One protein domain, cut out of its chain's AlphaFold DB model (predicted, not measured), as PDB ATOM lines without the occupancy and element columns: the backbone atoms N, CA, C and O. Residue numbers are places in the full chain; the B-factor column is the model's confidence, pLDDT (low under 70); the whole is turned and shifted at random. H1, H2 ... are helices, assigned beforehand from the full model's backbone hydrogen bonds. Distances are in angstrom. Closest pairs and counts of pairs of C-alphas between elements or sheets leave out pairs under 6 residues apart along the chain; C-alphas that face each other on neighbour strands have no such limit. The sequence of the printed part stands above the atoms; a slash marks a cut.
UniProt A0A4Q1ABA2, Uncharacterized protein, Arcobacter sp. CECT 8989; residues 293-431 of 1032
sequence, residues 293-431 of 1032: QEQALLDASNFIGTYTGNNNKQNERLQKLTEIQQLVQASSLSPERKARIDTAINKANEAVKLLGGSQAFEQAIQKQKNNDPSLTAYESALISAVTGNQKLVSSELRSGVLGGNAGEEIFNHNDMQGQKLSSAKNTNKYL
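Overview. This is residues 293 to 431 of the 1032 residues of an uncharacterized protein of Arcobacter sp. CECT 8989 (UniProt A0A4Q1ABA2). Four helices, H1, H2, H3 and H5, stand side by side as an up-and-down bundle, each running against the one before; H4 crosses one end, and H6 folds back from H5 until residues 419 to 431 stick out. The printed part has 139 residues with six named helices, H1 to H6 in order along the chain, and no named strand; its class is all helix, and it is compact, with a radius of gyration of the C-alphas of 15.8 A, spanning 49 by 34 by 20 A.

Along the chain. Find C-alpha 293 at (110.392, 94.890, 155.318), where H1 begins, running to 304. Next come H2, 314 to 330, with a kink of 30 degrees near 323; H3, 335 to 354, 28.5 A; H4, 358 to 370; H5, 377 to 402, 37.0 A; and H6, 406 to 431, 37.5 A, ending at (142.237, 117.221, 126.991).

Arrangement. H1 and H2, a hairpin, touch, closest at C-alphas 304 and 317, 5.2 A. The hub H5 touches H3 at C-alphas 386 and 348, 4.4 A, a shallow tilt of 22 degrees, opposite ways. H4, about perpendicular to H5 at 79 degrees, touches its residues 379 to 383 alone, closest at C-alphas 364 and 379, 6.5 A. H6 is apart from H1. Every O i to N i+4 pair is within hydrogen-bond range except in H2, 10 of 13.

Size, cuts and confidence. The printed part has no cut and no long link; residues 415 to 431 are among 22 under pLDDT 70.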
ATOM      1  N   GLN A 293     111.132  94.474 156.513       89.19
ATOM      2  CA  GLN A 293     110.392  94.890 155.318       89.19
ATOM      3  C   GLN A 293     110.840  96.271 154.817       89.19
ATOM      4  O   GLN A 293     111.070  96.442 153.623       89.19
ATOM      5  N   GLU A 294     111.030  97.246 155.709       88.81
ATOM      6  CA  GLU A 294     111.601  98.551 155.351       88.81
ATOM      7  C   GLU A 294     113.024  98.423 154.800       88.81
ATOM      8  O   GLU A 294     113.349  99.055 153.795       88.81
ATOM      9  N   GLN A 295     113.850  97.575 155.415       91.44
ATOM     10  CA  GLN A 295     115.205  97.297 154.956       91.44
ATOM     11  C   GLN A 295     115.192  96.666 153.555       91.44
ATOM     12  O   GLN A 295     115.890  97.155 152.671       91.44
ATOM     13  N   ALA A 296     114.324  95.680 153.298       90.75
ATOM     14  CA  ALA A 296     114.174  95.079 151.970       90.75
ATOM     15  C   ALA A 296     113.742  96.099 150.892       90.75
ATOM     16  O   ALA A 296     114.253  96.070 149.772       90.75
ATOM     17  N   LEU A 297     112.844  97.037 151.223       91.00
ATOM     18  CA  LEU A 297     112.422  98.114 150.313       91.00
ATOM     19  C   LEU A 297     113.556  99.119 150.041       91.00
ATOM     20  O   LEU A 297     113.719  99.572 148.902       91.00
ATOM     21  N   LEU A 298     114.353  99.459 151.060       90.00
ATOM     22  CA  LEU A 298     115.532 100.316 150.912       90.00
ATOM     23  C   LEU A 298     116.617  99.632 150.076       90.00
ATOM     24  O   LEU A 298     117.126 100.248 149.142       90.00
ATOM     25  N   ASP A 299     116.919  98.360 150.331       90.69
ATOM     26  CA  ASP A 299     117.924  97.594 149.591       90.69
ATOM     27  C   ASP A 299     117.519  97.364 148.137       90.69
ATOM     28  O   ASP A 299     118.320  97.600 147.231       90.69
ATOM     29  N   ALA A 300     116.256  97.018 147.876       90.88
ATOM     30  CA  ALA A 300     115.747  96.925 146.514       90.88
ATOM     31  C   ALA A 300     115.808  98.287 145.795       90.88
ATOM     32  O   ALA A 300     116.228  98.364 144.638       90.88
ATOM     33  N   SER A 301     115.496  99.386 146.492       89.62
ATOM     34  CA  SER A 301     115.660 100.743 145.961       89.62
ATOM     35  C   SER A 301     117.124 101.139 145.725       89.62
ATOM     36  O   SER A 301     117.435 101.844 144.761       89.62
ATOM     37  N   ASN A 302     118.053 100.707 146.575       89.19
ATOM     38  CA  ASN A 302     119.484 100.904 146.363       89.19
ATOM     39  C   ASN A 302     119.951 100.109 145.130       89.19
ATOM     40  O   ASN A 302     120.672 100.662 144.299       89.19
ATOM     41  N   PHE A 303     119.452  98.881 144.952       90.06
ATOM     42  CA  PHE A 303     119.774  97.982 143.842       90.06
ATOM     43  C   PHE A 303     119.330  98.501 142.466       90.06
ATOM     44  O   PHE A 303     120.104  98.412 141.511       90.06
ATOM     45  N   ILE A 304     118.111  99.047 142.342       84.94
ATOM     46  CA  ILE A 304     117.607  99.615 141.073       84.94
ATOM     47  C   ILE A 304     117.903 101.108 140.898       84.94
ATOM     48  O   ILE A 304     117.713 101.657 139.812       84.94
ATOM     49  N   GLY A 305     118.325 101.785 141.965       79.06
ATOM     50  CA  GLY A 305     118.458 103.234 141.993       79.06
ATOM     51  C   GLY A 305     119.547 103.755 141.064       79.06
ATOM     52  O   GLY A 305     120.615 103.161 140.905       79.06
ATOM     53  N   THR A 306     119.302 104.919 140.468       68.75
ATOM     54  CA  THR A 306     120.328 105.654 139.726       68.75
ATOM     55  C   THR A 306     121.523 105.929 140.650       68.75
ATOM     56  O   THR A 306     121.342 106.341 141.797       68.75
ATOM     57  N   TYR A 307     122.740 105.681 140.157       71.50
ATOM     58  CA  TYR A 307     124.018 105.761 140.886       71.50
ATOM     59  C   TYR A 307     124.267 104.653 141.915       71.50
ATOM     60  O   TYR A 307     125.318 104.025 141.843       71.50
ATOM     61  N   THR A 308     123.326 104.354 142.815       76.00
ATOM     62  CA  THR A 308     123.494 103.280 143.820       76.00
ATOM     63  C   THR A 308     123.525 101.884 143.186       76.00
ATOM     64  O   THR A 308     124.309 101.039 143.599       76.00
ATOM     65  N   GLY A 309     122.731 101.669 142.134       72.81
ATOM     66  CA  GLY A 309     122.629 100.412 141.392       72.81
ATOM     67  C   GLY A 309     123.463 100.357 140.111       72.81
ATOM     68  O   GLY A 309     123.209  99.517 139.253       72.81
ATOM     69  N   ASN A 310     124.412 101.277 139.896       71.38
ATOM     70  CA  ASN A 310     125.135 101.374 138.616       71.38
ATOM     71  C   ASN A 310     126.123 100.221 138.352       71.38
ATOM     72  O   ASN A 310     126.526 100.039 137.205       71.38
ATOM     73  N   ASN A 311     126.490  99.454 139.382       74.81
ATOM     74  CA  ASN A 311     127.346  98.268 139.253       74.81
ATOM     75  C   ASN A 311     126.553  97.002 138.869       74.81
ATOM     76  O   ASN A 311     127.150  96.031 138.412       74.81
ATOM     77  N   ASN A 312     125.226  97.022 139.026       82.06
ATOM     78  CA  ASN A 312     124.329  95.925 138.660       82.06
ATOM     79  C   ASN A 312     124.000  96.006 137.160       82.06
ATOM     80  O   ASN A 312     123.894  97.107 136.605       82.06
ATOM     81  N   LYS A 313     123.802  94.868 136.482       81.19
ATOM     82  CA  LYS A 313     123.431  94.873 135.055       81.19
ATOM     83  C   LYS A 313     122.017  95.425 134.864       81.19
ATOM     84  O   LYS A 313     121.175  95.345 135.760       81.19
ATOM     85  N   GLN A 314     121.722  95.973 133.684       78.38
ATOM     86  CA  GLN A 314     120.410  96.586 133.450       78.38
ATOM     87  C   GLN A 314     119.289  95.542 133.400       78.38
ATOM     88  O   GLN A 314     118.229  95.772 133.978       78.38
ATOM     89  N   ASN A 315     119.547  94.361 132.831       77.44
ATOM     90  CA  ASN A 315     118.634  93.220 132.920       77.44
ATOM     91  C   ASN A 315     118.404  92.737 134.374       77.44
ATOM     92  O   ASN A 315     117.272  92.448 134.746       77.44
ATOM     93  N   GLU A 316     119.430  92.722 135.234       85.88
ATOM     94  CA  GLU A 316     119.281  92.362 136.662       85.88
ATOM     95  C   GLU A 316     118.390  93.382 137.397       85.88
ATOM     96  O   GLU A 316     117.497  93.014 138.159       85.88
ATOM     97  N   ARG A 317     118.573  94.680 137.121       85.88
ATOM     98  CA  ARG A 317     117.722  95.763 137.652       85.88
ATOM     99  C   ARG A 317     116.284  95.695 137.141       85.88
ATOM    100  O   ARG A 317     115.370  96.029 137.888       85.88
ATOM    101  N   LEU A 318     116.085  95.261 135.895       85.75
ATOM    102  CA  LEU A 318     114.763  95.026 135.316       85.75
ATOM    103  C   LEU A 318     114.063  93.843 136.002       85.75
ATOM    104  O   LEU A 318     112.928  93.986 136.440       85.75
ATOM    105  N   GLN A 319     114.753  92.712 136.171       87.62
ATOM    106  CA  GLN A 319     114.237  91.542 136.896       87.62
ATOM    107  C   GLN A 319     113.858  91.885 138.345       87.62
ATOM    108  O   GLN A 319     112.817  91.445 138.836       87.62
ATOM    109  N   LYS A 320     114.647  92.746 139.006       91.81
ATOM    110  CA  LYS A 320     114.362  93.240 140.361       91.81
ATOM    111  C   LYS A 320     113.042  94.022 140.462       91.81
ATOM    112  O   LYS A 320     112.484  94.090 141.553       91.81
ATOM    113  N   LEU A 321     112.500  94.577 139.369       90.75
ATOM    114  CA  LEU A 321     111.202  95.265 139.405       90.75
ATOM    115  C   LEU A 321     110.051  94.320 139.780       90.75
ATOM    116  O   LEU A 321     109.171  94.725 140.534       90.75
ATOM    117  N   THR A 322     110.079  93.063 139.330       88.69
ATOM    118  CA  THR A 322     109.057  92.059 139.679       88.69
ATOM    119  C   THR A 322     109.085  91.722 141.173       88.69
ATOM    120  O   THR A 322     108.041  91.633 141.815       88.69
ATOM    121  N   GLU A 323     110.283  91.594 141.753       92.06
ATOM    122  CA  GLU A 323     110.470  91.386 143.195       92.06
ATOM    123  C   GLU A 323     110.016  92.615 143.999       92.06
ATOM    124  O   GLU A 323     109.287  92.485 144.980       92.06
ATOM    125  N   ILE A 324     110.371  93.823 143.543       92.69
ATOM    126  CA  ILE A 324     109.894  95.080 144.136       92.69
ATOM    127  C   ILE A 324     108.368  95.133 144.139       92.69
ATOM    128  O   ILE A 324     107.791  95.558 145.134       92.69
ATOM    129  N   GLN A 325     107.710  94.682 143.071       92.31
ATOM    130  CA  GLN A 325     106.255  94.683 142.997       92.31
ATOM    131  C   GLN A 325     105.637  93.833 144.118       92.31
ATOM    132  O   GLN A 325     104.743  94.297 144.823       92.31
ATOM    133  N   GLN A 326     106.181  92.637 144.369       92.44
ATOM    134  CA  GLN A 326     105.760  91.768 145.476       92.44
ATOM    135  C   GLN A 326     106.032  92.404 146.853       92.44
ATOM    136  O   GLN A 326     105.139  92.441 147.703       92.44
ATOM    137  N   LEU A 327     107.231  92.966 147.058       91.88
ATOM    138  CA  LEU A 327     107.607  93.662 148.296       91.88
ATOM    139  C   LEU A 327     106.695  94.868 148.582       91.88
ATOM    140  O   LEU A 327     106.303  95.100 149.725       91.88
ATOM    141  N   VAL A 328     106.317  95.622 147.548       92.06
ATOM    142  CA  VAL A 328     105.427  96.785 147.652       92.06
ATOM    143  C   VAL A 328     104.010  96.363 148.030       92.06
ATOM    144  O   VAL A 328     103.425  96.998 148.911       92.06
ATOM    145  N   GLN A 329     103.474  95.272 147.474       89.19
ATOM    146  CA  GLN A 329     102.164  94.769 147.900       89.19
ATOM    147  C   GLN A 329     102.164  94.366 149.383       89.19
ATOM    148  O   GLN A 329     101.268  94.788 150.114       89.19
ATOM    149  N   ALA A 330     103.209  93.679 149.857       86.75
ATOM    150  CA  ALA A 330     103.362  93.274 151.262       86.75
ATOM    151  C   ALA A 330     103.713  94.420 152.244       86.75
ATOM    152  O   ALA A 330     103.708  94.213 153.455       86.75
ATOM    153  N   SER A 331     104.033  95.619 151.748       89.56
ATOM    154  CA  SER A 331     104.486  96.751 152.572       89.56
ATOM    155  C   SER A 331     103.359  97.555 153.239       89.56
ATOM    156  O   SER A 331     102.207  97.541 152.800       89.56
ATOM    157  N   SER A 332     103.722  98.365 154.237       87.38
ATOM    158  CA  SER A 332     102.871  99.388 154.870       87.38
ATOM    159  C   SER A 332     102.766 100.709 154.081       87.38
ATOM    160  O   SER A 332     102.214 101.685 154.589       87.38
ATOM    161  N   LEU A 333     103.285 100.774 152.845       89.44
ATOM    162  CA  LEU A 333     103.216 101.979 152.008       89.44
ATOM    163  C   LEU A 333     101.761 102.373 151.697       89.44
ATOM    164  O   LEU A 333     100.899 101.512 151.510       89.44
ATOM    165  N   SER A 334     101.489 103.678 151.582       90.31
ATOM    166  CA  SER A 334     100.143 104.175 151.272       90.31
ATOM    167  C   SER A 334      99.623 103.646 149.921       90.31
ATOM    168  O   SER A 334     100.415 103.523 148.980       90.31
ATOM    169  N   PRO A 335      98.307 103.375 149.769       89.88
ATOM    170  CA  PRO A 335      97.744 102.806 148.538       89.88
ATOM    171  C   PRO A 335      98.102 103.590 147.267       89.88
ATOM    172  O   PRO A 335      98.481 103.001 146.259       89.88
ATOM    173  N   GLU A 336      98.082 104.923 147.335       89.19
ATOM    174  CA  GLU A 336      98.495 105.795 146.229       89.19
ATOM    175  C   GLU A 336      99.957 105.576 145.816       89.19
ATOM    176  O   GLU A 336     100.281 105.562 144.630       89.19
ATOM    177  N   ARG A 337     100.857 105.406 146.794       90.00
ATOM    178  CA  ARG A 337     102.288 105.193 146.562       90.00
ATOM    179  C   ARG A 337     102.534 103.811 145.956       90.00
ATOM    180  O   ARG A 337     103.341 103.715 145.034       90.00
ATOM    181  N   LYS A 338     101.790 102.781 146.389       92.88
ATOM    182  CA  LYS A 338     101.785 101.458 145.737       92.88
ATOM    183  C   LYS A 338     101.363 101.581 144.268       92.88
ATOM    184  O   LYS A 338     102.144 101.238 143.390       92.88
ATOM    185  N   ALA A 339     100.219 102.217 143.998       90.75
ATOM    186  CA  ALA A 339      99.705 102.411 142.641       90.75
ATOM    187  C   ALA A 339     100.668 103.193 141.719       90.75
ATOM    188  O   ALA A 339     100.806 102.856 140.538       90.75
ATOM    189  N   ARG A 340     101.377 104.211 142.236       90.56
ATOM    190  CA  ARG A 340     102.417 104.931 141.472       90.56
ATOM    191  C   ARG A 340     103.625 104.046 141.153       90.56
ATOM    192  O   ARG A 340     104.121 104.105 140.027       90.56
ATOM    193  N   ILE A 341     104.062 103.203 142.092       92.56
ATOM    194  CA  ILE A 341     105.143 102.232 141.867       92.56
ATOM    195  C   ILE A 341     104.721 101.172 140.837       92.56
ATOM    196  O   ILE A 341     105.442 100.976 139.861       92.56
ATOM    197  N   ASP A 342     103.543 100.559 140.988       93.12
ATOM    198  CA  ASP A 342     102.995  99.580 140.034       93.12
ATOM    199  C   ASP A 342     102.898 100.163 138.614       93.12
ATOM    200  O   ASP A 342     103.342  99.552 137.640       93.12
ATOM    201  N   THR A 343     102.389 101.394 138.488       94.38
ATOM    202  CA  THR A 343     102.290 102.100 137.201       94.38
ATOM    203  C   THR A 343     103.664 102.322 136.563       94.38
ATOM    204  O   THR A 343     103.814 102.165 135.350       94.38
ATOM    205  N   ALA A 344     104.676 102.679 137.358       91.75
ATOM    206  CA  ALA A 344     106.035 102.889 136.869       91.75
ATOM    207  C   ALA A 344     106.696 101.572 136.424       91.75
ATOM    208  O   ALA A 344     107.311 101.522 135.358       91.75
ATOM    209  N   ILE A 345     106.520 100.488 137.189       93.75
ATOM    210  CA  ILE A 345     107.001  99.143 136.834       93.75
ATOM    211  C   ILE A 345     106.381  98.687 135.507       93.75
ATOM    212  O   ILE A 345     107.104  98.281 134.596       93.75
ATOM    213  N   ASN A 346     105.063  98.837 135.353       93.25
ATOM    214  CA  ASN A 346     104.360  98.466 134.126       93.25
ATOM    215  C   ASN A 346     104.870  99.255 132.907       93.25
ATOM    216  O   ASN A 346     105.170  98.651 131.880       93.25
ATOM    217  N   LYS A 347     105.073 100.575 133.036       90.31
ATOM    218  CA  LYS A 347     105.639 101.419 131.964       90.31
ATOM    219  C   LYS A 347     107.087 101.066 131.614       90.31
ATOM    220  O   LYS A 347     107.462 101.135 130.445       90.31
ATOM    221  N   ALA A 348     107.907 100.674 132.592       88.94
ATOM    222  CA  ALA A 348     109.259 100.178 132.329       88.94
ATOM    223  C   ALA A 348     109.222  98.869 131.520       88.94
ATOM    224  O   ALA A 348     109.915  98.745 130.510       88.94
ATOM    225  N   ASN A 349     108.372  97.922 131.921       91.75
ATOM    226  CA  ASN A 349     108.206  96.642 131.234       91.75
ATOM    227  C   ASN A 349     107.634  96.814 129.815       91.75
ATOM    228  O   ASN A 349     108.088  96.155 128.881       91.75
ATOM    229  N   GLU A 350     106.690  97.739 129.624       92.62
ATOM    230  CA  GLU A 350     106.141  98.093 128.312       92.62
ATOM    231  C   GLU A 350     107.202  98.714 127.393       92.62
ATOM    232  O   GLU A 350     107.341  98.287 126.248       92.62
ATOM    233  N   ALA A 351     108.026  99.641 127.893       86.69
ATOM    234  CA  ALA A 351     109.118 100.222 127.112       86.69
ATOM    235  C   ALA A 351     110.178  99.177 126.702       86.69
ATOM    236  O   ALA A 351     110.665  99.209 125.572       86.69
ATOM    237  N   VAL A 352     110.487  98.200 127.565       88.56
ATOM    238  CA  VAL A 352     111.341  97.053 127.193       88.56
ATOM    239  C   VAL A 352     110.663  96.156 126.154       88.56
ATOM    240  O   VAL A 352     111.323  95.693 125.226       88.56
ATOM    241  N   LYS A 353     109.349  95.929 126.249       91.50
ATOM    242  CA  LYS A 353     108.593  95.171 125.239       91.50
ATOM    243  C   LYS A 353     108.624  95.869 123.873       91.50
ATOM    244  O   LYS A 353     108.859  95.206 122.867       91.50
ATOM    245  N   LEU A 354     108.466  97.194 123.844       87.88
ATOM    246  CA  LEU A 354     108.541  98.031 122.638       87.88
ATOM    247  C   LEU A 354     109.945  98.099 122.009       87.88
ATOM    248  O   LEU A 354     110.053  98.371 120.813       87.88
ATOM    249  N   LEU A 355     111.002  97.817 122.781       84.19
ATOM    250  CA  LEU A 355     112.372  97.618 122.285       84.19
ATOM    251  C   LEU A 355     112.607  96.233 121.657       84.19
ATOM    252  O   LEU A 355     113.661  96.023 121.065       84.19
ATOM    253  N   GLY A 356     111.677  95.282 121.795       87.31
ATOM    254  CA  GLY A 356     111.879  93.882 121.397       87.31
ATOM    255  C   GLY A 356     112.356  92.958 122.527       87.31
ATOM    256  O   GLY A 356     112.837  91.860 122.262       87.31
ATOM    257  N   GLY A 357     112.218  93.371 123.791       88.62
ATOM    258  CA  GLY A 357     112.526  92.557 124.970       88.62
ATOM    259  C   GLY A 357     113.865  92.885 125.639       88.62
ATOM    260  O   GLY A 357     114.620  93.757 125.210       88.62
ATOM    261  N   SER A 358     114.168  92.177 126.732       85.12
ATOM    262  CA  SER A 358     115.323  92.462 127.602       85.12
ATOM    263  C   SER A 358     116.676  92.353 126.892       85.12
ATOM    264  O   SER A 358     117.571  93.151 127.160       85.12
ATOM    265  N   GLN A 359     116.822  91.417 125.950       85.12
ATOM    266  CA  GLN A 359     118.048  91.254 125.165       85.12
ATOM    267  C   GLN A 359     118.286  92.435 124.209       85.12
ATOM    268  O   GLN A 359     119.410  92.926 124.116       85.12
ATOM    269  N   ALA A 360     117.232  92.931 123.553       86.44
ATOM    270  CA  ALA A 360     117.305  94.109 122.692       86.44
ATOM    271  C   ALA A 360     117.540  95.396 123.506       86.44
ATOM    272  O   ALA A 360     118.334  96.244 123.107       86.44
ATOM    273  N   PHE A 361     116.943  95.508 124.699       85.31
ATOM    274  CA  PHE A 361     117.239  96.592 125.642       85.31
ATOM    275  C   PHE A 361     118.709  96.598 126.087       85.31
ATOM    276  O   PHE A 361     119.347  97.648 126.042       85.31
ATOM    277  N   GLU A 362     119.290  95.449 126.450       84.88
ATOM    278  CA  GLU A 362     120.709  95.368 126.828       84.88
ATOM    279  C   GLU A 362     121.626  95.723 125.635       84.88
ATOM    280  O   GLU A 362     122.601  96.455 125.806       84.88
ATOM    281  N   GLN A 363     121.286  95.304 124.407       85.94
ATOM    282  CA  GLN A 363     121.994  95.726 123.188       85.94
ATOM    283  C   GLN A 363     121.910  97.243 122.964       85.94
ATOM    284  O   GLN A 363     122.936  97.884 122.731       85.94
ATOM    285  N   ALA A 364     120.722  97.839 123.087       82.38
ATOM    286  CA  ALA A 364     120.519  99.275 122.911       82.38
ATOM    287  C   ALA A 364     121.238 100.103 124.002       82.38
ATOM    288  O   ALA A 364     121.836 101.138 123.706       82.38
ATOM    289  N   ILE A 365     121.294  99.606 125.245       81.00
ATOM    290  CA  ILE A 365     122.135 100.158 126.325       81.00
ATOM    291  C   ILE A 365     123.623 100.130 125.944       81.00
ATOM    292  O   ILE A 365     124.336 101.101 126.204       81.00
ATOM    293  N   GLN A 366     124.122  99.046 125.338       83.00
ATOM    294  CA  GLN A 366     125.531  98.965 124.934       83.00
ATOM    295  C   GLN A 366     125.841  99.864 123.731       83.00
ATOM    296  O   GLN A 366     126.868 100.545 123.748       83.00
ATOM    297  N   LYS A 367     124.930  99.966 122.749       82.44
ATOM    298  CA  LYS A 367     125.002 100.992 121.695       82.44
ATOM    299  C   LYS A 367     125.143 102.391 122.312       82.44
ATOM    300  O   LYS A 367     126.067 103.128 121.975       82.44
ATOM    301  N   GLN A 368     124.287 102.731 123.282       77.81
ATOM    302  CA  GLN A 368     124.316 104.028 123.967       77.81
ATOM    303  C   GLN A 368     125.628 104.264 124.735       77.81
ATOM    304  O   GLN A 368     126.231 105.327 124.597       77.81
ATOM    305  N   LYS A 369     126.122 103.277 125.497       74.56
ATOM    306  CA  LYS A 369     127.405 103.373 126.226       74.56
ATOM    307  C   LYS A 369     128.602 103.590 125.299       74.56
ATOM    308  O   LYS A 369     129.515 104.335 125.651       74.56
ATOM    309  N   ASN A 370     128.584 102.969 124.122       73.81
ATOM    310  CA  ASN A 370     129.664 103.054 123.141       73.81
ATOM    311  C   ASN A 370     129.557 104.282 122.215       73.81
ATOM    312  O   ASN A 370     130.478 104.526 121.438       73.81
ATOM    313  N   ASN A 371     128.483 105.079 122.317       65.12
ATOM    314  CA  ASN A 371     128.105 106.111 121.336       65.12
ATOM    315  C   ASN A 371     128.024 105.549 119.902       65.12
ATOM    316  O   ASN A 371     128.513 106.155 118.947       65.12
ATOM    317  N   ASP A 372     127.442 104.359 119.771       66.06
ATOM    318  CA  ASP A 372     127.254 103.669 118.501       66.06
ATOM    319  C   ASP A 372     126.243 104.436 117.619       66.06
ATOM    320  O   ASP A 372     125.107 104.665 118.053       66.06
ATOM    321  N   PRO A 373     126.611 104.833 116.384       60.88
ATOM    322  CA  PRO A 373     125.728 105.582 115.489       60.88
ATOM    323  C   PRO A 373     124.508 104.781 114.998       60.88
ATOM    324  O   PRO A 373     123.620 105.362 114.384       60.88
ATOM    325  N   SER A 374     124.438 103.470 115.266       75.44
ATOM    326  CA  SER A 374     123.263 102.627 115.005       75.44
ATOM    327  C   SER A 374     122.180 102.691 116.095       75.44
ATOM    328  O   SER A 374     121.187 101.962 116.009       75.44
ATOM    329  N   LEU A 375     122.349 103.524 117.132       72.69
ATOM    330  CA  LEU A 375     121.295 103.808 118.108       72.69
ATOM    331  C   LEU A 375     120.261 104.769 117.509       72.69
ATOM    332  O   LEU A 375     120.536 105.947 117.284       72.69
ATOM    333  N   THR A 376     119.044 104.282 117.297       73.62
ATOM    334  CA  THR A 376     117.931 105.099 116.807       73.62
ATOM    335  C   THR A 376     117.375 106.027 117.893       73.62
ATOM    336  O   THR A 376     117.452 105.752 119.094       73.62
ATOM    337  N   ALA A 377     116.732 107.122 117.474       69.94
ATOM    338  CA  ALA A 377     116.025 108.021 118.390       69.94
ATOM    339  C   ALA A 377     114.913 107.298 119.180       69.94
ATOM    340  O   ALA A 377     114.702 107.593 120.355       69.94
ATOM    341  N   TYR A 378     114.254 106.316 118.554       73.88
ATOM    342  CA  TYR A 378     113.236 105.468 119.179       73.88
ATOM    343  C   TYR A 378     113.828 104.570 120.278       73.88
ATOM    344  O   TYR A 378     113.337 104.587 121.406       73.88
ATOM    345  N   GLU A 379     114.934 103.865 120.000       75.69
ATOM    346  CA  GLU A 379     115.644 103.083 121.023       75.69
ATOM    347  C   GLU A 379     116.086 103.970 122.200       75.69
ATOM    348  O   GLU A 379     115.868 103.623 123.360       75.69
ATOM    349  N   SER A 380     116.651 105.148 121.914       73.19
ATOM    350  CA  SER A 380     117.115 106.097 122.937       73.19
ATOM    351  C   SER A 380     115.973 106.636 123.818       73.19
ATOM    352  O   SER A 380     116.121 106.746 125.042       73.19
ATOM    353  N   ALA A 381     114.806 106.916 123.228       70.50
ATOM    354  CA  ALA A 381     113.608 107.328 123.958       70.50
ATOM    355  C   ALA A 381     113.093 106.216 124.887       70.50
ATOM    356  O   ALA A 381     112.791 106.479 126.052       70.50
ATOM    357  N   LEU A 382     113.062 104.963 124.421       77.06
ATOM    358  CA  LEU A 382     112.627 103.828 125.239       77.06
ATOM    359  C   LEU A 382     113.623 103.499 126.362       77.06
ATOM    360  O   LEU A 382     113.194 103.283 127.494       77.06
ATOM    361  N   ILE A 383     114.940 103.567 126.121       79.62
ATOM    362  CA  ILE A 383     115.954 103.468 127.192       79.62
ATOM    363  C   ILE A 383     115.722 104.545 128.264       79.62
ATOM    364  O   ILE A 383     115.788 104.267 129.468       79.62
ATOM    365  N   SER A 384     115.435 105.776 127.834       81.12
ATOM    366  CA  SER A 384     115.154 106.901 128.732       81.12
ATOM    367  C   SER A 384     113.872 106.665 129.540       81.12
ATOM    368  O   SER A 384     113.865 106.904 130.747       81.12
ATOM    369  N   ALA A 385     112.827 106.099 128.925       80.56
ATOM    370  CA  ALA A 385     111.588 105.720 129.602       80.56
ATOM    371  C   ALA A 385     111.806 104.618 130.658       80.56
ATOM    372  O   ALA A 385     111.333 104.760 131.787       80.56
ATOM    373  N   VAL A 386     112.561 103.555 130.350       83.31
ATOM    374  CA  VAL A 386     112.900 102.503 131.331       83.31
ATOM    375  C   VAL A 386     113.675 103.096 132.510       83.31
ATOM    376  O   VAL A 386     113.315 102.885 133.669       83.31
ATOM    377  N   THR A 387     114.702 103.898 132.224       83.44
ATOM    378  CA  THR A 387     115.567 104.510 133.245       83.44
ATOM    379  C   THR A 387     114.797 105.506 134.124       83.44
ATOM    380  O   THR A 387     114.973 105.523 135.345       83.44
ATOM    381  N   GLY A 388     113.905 106.306 133.530       83.12
ATOM    382  CA  GLY A 388     113.046 107.256 134.240       83.12
ATOM    383  C   GLY A 388     112.044 106.575 135.173       83.12
ATOM    384  O   GLY A 388     111.865 107.013 136.310       83.12
ATOM    385  N   ASN A 389     111.454 105.456 134.745       85.94
ATOM    386  CA  ASN A 389     110.557 104.674 135.595       85.94
ATOM    387  C   ASN A 389     111.312 103.955 136.729       85.94
ATOM    388  O   ASN A 389     110.868 104.024 137.872       85.94
ATOM    389  N   GLN A 390     112.488 103.362 136.476       85.50
ATOM    390  CA  GLN A 390     113.336 102.810 137.550       85.50
ATOM    391  C   GLN A 390     113.709 103.879 138.595       85.50
ATOM    392  O   GLN A 390     113.641 103.622 139.799       85.50
ATOM    393  N   LYS A 391     114.045 105.102 138.153       85.75
ATOM    394  CA  LYS A 391     114.271 106.245 139.050       85.75
ATOM    395  C   LYS A 391     113.038 106.507 139.922       85.75
ATOM    396  O   LYS A 391     113.186 106.586 141.141       85.75
ATOM    397  N   LEU A 392     111.851 106.621 139.318       86.94
ATOM    398  CA  LEU A 392     110.597 106.887 140.031       86.94
ATOM    399  C   LEU A 392     110.312 105.820 141.099       86.94
ATOM    400  O   LEU A 392     110.099 106.176 142.256       86.94
ATOM    401  N   VAL A 393     110.418 104.533 140.748       90.44
ATOM    402  CA  VAL A 393     110.272 103.416 141.701       90.44
ATOM    403  C   VAL A 393     111.266 103.555 142.857       90.44
ATOM    404  O   VAL A 393     110.868 103.517 144.019       90.44
ATOM    405  N   SER A 394     112.553 103.791 142.569       88.50
ATOM    406  CA  SER A 394     113.573 103.930 143.619       88.50
ATOM    407  C   SER A 394     113.297 105.111 144.567       88.50
ATOM    408  O   SER A 394     113.454 104.974 145.783       88.50
ATOM    409  N   SER A 395     112.822 106.243 144.036       85.25
ATOM    410  CA  SER A 395     112.465 107.426 144.825       85.25
ATOM    411  C   SER A 395     111.254 107.159 145.722       85.25
ATOM    412  O   SER A 395     111.311 107.407 146.926       85.25
ATOM    413  N   GLU A 396     110.186 106.577 145.168       88.94
ATOM    414  CA  GLU A 396     108.947 106.311 145.905       88.94
ATOM    415  C   GLU A 396     109.135 105.278 147.024       88.94
ATOM    416  O   GLU A 396     108.552 105.443 148.097       88.94
ATOM    417  N   LEU A 397     109.997 104.273 146.821       90.38
ATOM    418  CA  LEU A 397     110.421 103.341 147.871       90.38
ATOM    419  C   LEU A 397     111.149 104.069 149.017       90.38
ATOM    420  O   LEU A 397     110.794 103.904 150.183       90.38
ATOM    421  N   ARG A 398     112.136 104.921 148.696       88.88
ATOM    422  CA  ARG A 398     112.937 105.659 149.693       88.88
ATOM    423  C   ARG A 398     112.088 106.638 150.488       88.88
ATOM    424  O   ARG A 398     112.076 106.565 151.709       88.88
ATOM    425  N   SER A 399     111.343 107.510 149.813       88.00
ATOM    426  CA  SER A 399     110.427 108.461 150.456       88.00
ATOM    427  C   SER A 399     109.287 107.759 151.207       88.00
ATOM    428  O   SER A 399     108.737 108.316 152.152       88.00
ATOM    429  N   GLY A 400     108.951 106.520 150.832       87.56
ATOM    430  CA  GLY A 400     107.983 105.686 151.540       87.56
ATOM    431  C   GLY A 400     108.469 105.172 152.899       87.56
ATOM    432  O   GLY A 400     107.675 105.094 153.827       87.56
ATOM    433  N   VAL A 401     109.763 104.860 153.025       89.75
ATOM    434  CA  VAL A 401     110.375 104.321 154.257       89.75
ATOM    435  C   VAL A 401     111.008 105.413 155.132       89.75
ATOM    436  O   VAL A 401     110.928 105.364 156.363       89.75
ATOM    437  N   LEU A 402     111.654 106.398 154.504       88.75
ATOM    438  CA  LEU A 402     112.359 107.505 155.162       88.75
ATOM    439  C   LEU A 402     111.446 108.701 155.473       88.75
ATOM    440  O   LEU A 402     111.794 109.524 156.316       88.75
ATOM    441  N   GLY A 403     110.288 108.791 154.813       82.56
ATOM    442  CA  GLY A 403     109.354 109.909 154.929       82.56
ATOM    443  C   GLY A 403     109.699 111.109 154.036       82.56
ATOM    444  O   GLY A 403     110.805 111.238 153.502       82.56
ATOM    445  N   GLY A 404     108.715 111.998 153.871       80.81
ATOM    446  CA  GLY A 404     108.850 113.246 153.113       80.81
ATOM    447  C   GLY A 404     109.372 113.042 151.686       80.81
ATOM    448  O   GLY A 404     108.926 112.145 150.969       80.81
ATOM    449  N   ASN A 405     110.344 113.874 151.297       79.56
ATOM    450  CA  ASN A 405     110.987 113.853 149.980       79.56
ATOM    451  C   ASN A 405     112.392 113.216 150.010       79.56
ATOM    452  O   ASN A 405     113.161 113.368 149.060       79.56
ATOM    453  N   ALA A 406     112.742 112.475 151.068       77.00
ATOM    454  CA  ALA A 406     114.096 111.953 151.285       77.00
ATOM    455  C   ALA A 406     114.628 111.079 150.125       77.00
ATOM    456  O   ALA A 406     115.829 111.061 149.854       77.00
ATOM    457  N   GLY A 407     113.753 110.377 149.396       73.44
ATOM    458  CA  GLY A 407     114.130 109.631 148.192       73.44
ATOM    459  C   GLY A 407     114.598 110.510 147.035       73.44
ATOM    460  O   GLY A 407     115.570 110.167 146.354       73.44
ATOM    461  N   GLU A 408     113.957 111.663 146.862       72.75
ATOM    462  CA  GLU A 408     114.300 112.659 145.851       72.75
ATOM    463  C   GLU A 408     115.551 113.452 146.251       72.75
ATOM    464  O   GLU A 408     116.421 113.677 145.414       72.75
ATOM    465  N   GLU A 409     115.724 113.774 147.535       77.88
ATOM    466  CA  GLU A 409     116.951 114.391 148.059       77.88
ATOM    467  C   GLU A 409     118.188 113.500 147.862       77.88
ATOM    468  O   GLU A 409     119.226 113.964 147.385       77.88
ATOM    469  N   ILE A 410     118.083 112.202 148.184       78.25
ATOM    470  CA  ILE A 410     119.164 111.228 147.960       78.25
ATOM    471  C   ILE A 410     119.457 111.089 146.461       78.25
ATOM    472  O   ILE A 410     120.626 111.024 146.072       78.25
ATOM    473  N   PHE A 411     118.425 111.076 145.606       74.75
ATOM    474  CA  PHE A 411     118.622 111.097 144.157       74.75
ATOM    475  C   PHE A 411     119.372 112.364 143.716       74.75
ATOM    476  O   PHE A 411     120.403 112.246 143.060       74.75
ATOM    477  N   ASN A 412     118.904 113.556 144.096       71.69
ATOM    478  CA  ASN A 412     119.467 114.837 143.662       71.69
ATOM    479  C   ASN A 412     120.920 115.014 144.133       71.69
ATOM    480  O   ASN A 412     121.759 115.511 143.380       71.69
ATOM    481  N   HIS A 413     121.249 114.546 145.341       77.88
ATOM    482  CA  HIS A 413     122.631 114.497 145.819       77.88
ATOM    483  C   HIS A 413     123.507 113.622 144.909       77.88
ATOM    484  O   HIS A 413     124.559 114.064 144.447       77.88
ATOM    485  N   ASN A 414     123.066 112.395 144.618       75.56
ATOM    486  CA  ASN A 414     123.825 111.452 143.796       75.56
ATOM    487  C   ASN A 414     123.941 111.907 142.332       75.56
ATOM    488  O   ASN A 414     124.995 111.729 141.724       75.56
ATOM    489  N   ASP A 415     122.901 112.549 141.795       66.12
ATOM    490  CA  ASP A 415     122.878 113.138 140.455       66.12
ATOM    491  C   ASP A 415     123.903 114.272 140.332       66.12
ATOM    492  O   ASP A 415     124.750 114.225 139.442       66.12
ATOM    493  N   MET A 416     123.958 115.206 141.292       68.44
ATOM    494  CA  MET A 416     125.002 116.242 141.328       68.44
ATOM    495  C   MET A 416     126.425 115.664 141.376       68.44
ATOM    496  O   MET A 416     127.320 116.174 140.697       68.44
ATOM    497  N   GLN A 417     126.668 114.604 142.155       68.00
ATOM    498  CA  GLN A 417     127.988 113.958 142.194       68.00
ATOM    499  C   GLN A 417     128.305 113.247 140.866       68.00
ATOM    500  O   GLN A 417     129.412 113.367 140.337       68.00
ATOM    501  N   GLY A 418     127.316 112.572 140.274       65.25
ATOM    502  CA  GLY A 418     127.417 111.960 138.951       65.25
ATOM    503  C   GLY A 418     127.710 112.973 137.841       65.25
ATOM    504  O   GLY A 418     128.564 112.719 136.991       65.25
ATOM    505  N   GLN A 419     127.069 114.144 137.876       60.66
ATOM    506  CA  GLN A 419     127.329 115.257 136.960       60.66
ATOM    507  C   GLN A 419     128.762 115.789 137.109       60.66
ATOM    508  O   GLN A 419     129.444 115.965 136.100       60.66
ATOM    509  N   LYS A 420     129.268 115.970 138.340       67.12
ATOM    510  CA  LYS A 420     130.669 116.375 138.590       67.12
ATOM    511  C   LYS A 420     131.672 115.376 138.005       67.12
ATOM    512  O   LYS A 420     132.616 115.784 137.330       67.12
ATOM    513  N   LEU A 421     131.448 114.074 138.199       68.81
ATOM    514  CA  LEU A 421     132.292 113.026 137.615       68.81
ATOM    515  C   LEU A 421     132.196 112.975 136.086       68.81
ATOM    516  O   LEU A 421     133.216 112.809 135.420       68.81
ATOM    517  N   SER A 422     130.995 113.127 135.523       58.59
ATOM    518  CA  SER A 422     130.787 113.176 134.072       58.59
ATOM    519  C   SER A 422     131.496 114.381 133.448       58.59
ATOM    520  O   SER A 422     132.210 114.232 132.459       58.59
ATOM    521  N   SER A 423     131.400 115.552 134.087       58.19
ATOM    522  CA  SER A 423     132.116 116.766 133.693       58.19
ATOM    523  C   SER A 423     133.633 116.541 133.696       58.19
ATOM    524  O   SER A 423     134.270 116.715 132.662       58.19
ATOM    525  N   ALA A 424     134.200 116.009 134.786       58.56
ATOM    526  CA  ALA A 424     135.631 115.697 134.865       58.56
ATOM    527  C   ALA A 424     136.085 114.663 133.811       58.56
ATOM    528  O   ALA A 424     137.131 114.838 133.182       58.56
ATOM    529  N   LYS A 425     135.289 113.612 133.555       64.00
ATOM    530  CA  LYS A 425     135.559 112.632 132.486       64.00
ATOM    531  C   LYS A 425     135.532 113.271 131.097       64.00
ATOM    532  O   LYS A 425     136.425 112.999 130.299       64.00
ATOM    533  N   ASN A 426     134.554 114.130 130.817       56.22
ATOM    534  CA  ASN A 426     134.443 114.839 129.543       56.22
ATOM    535  C   ASN A 426     135.595 115.834 129.350       56.22
ATOM    536  O   ASN A 426     136.169 115.887 128.264       56.22
ATOM    537  N   THR A 427     136.005 116.551 130.401       60.91
ATOM    538  CA  THR A 427     137.192 117.416 130.374       60.91
ATOM    539  C   THR A 427     138.461 116.609 130.104       60.91
ATOM    540  O   THR A 427     139.225 116.975 129.216       60.91
ATOM    541  N   ASN A 428     138.667 115.474 130.779       60.31
ATOM    542  CA  ASN A 428     139.826 114.608 130.532       60.31
ATOM    543  C   ASN A 428     139.821 114.002 129.125       60.31
ATOM    544  O   ASN A 428     140.870 113.950 128.486       60.31
ATOM    545  N   LYS A 429     138.654 113.599 128.610       64.69
ATOM    546  CA  LYS A 429     138.497 113.144 127.223       64.69
ATOM    547  C   LYS A 429     138.869 114.253 126.236       64.69
ATOM    548  O   LYS A 429     139.668 114.006 125.343       64.69
ATOM    549  N   TYR A 430     138.366 115.472 126.430       54.44
ATOM    550  CA  TYR A 430     138.692 116.623 125.584       54.44
ATOM    551  C   TYR A 430     140.187 116.982 125.624       54.44
ATOM    552  O   TYR A 430     140.797 117.201 124.576       54.44
ATOM    553  N   LEU A 431     140.799 116.994 126.815       53.19
ATOM    554  CA  LEU A 431     142.237 117.221 126.991       53.19
ATOM    555  C   LEU A 431     143.065 116.145 126.275       53.19
ATOM    556  O   LEU A 431     144.020 116.478 125.574       53.19
TER     557      LEU A 431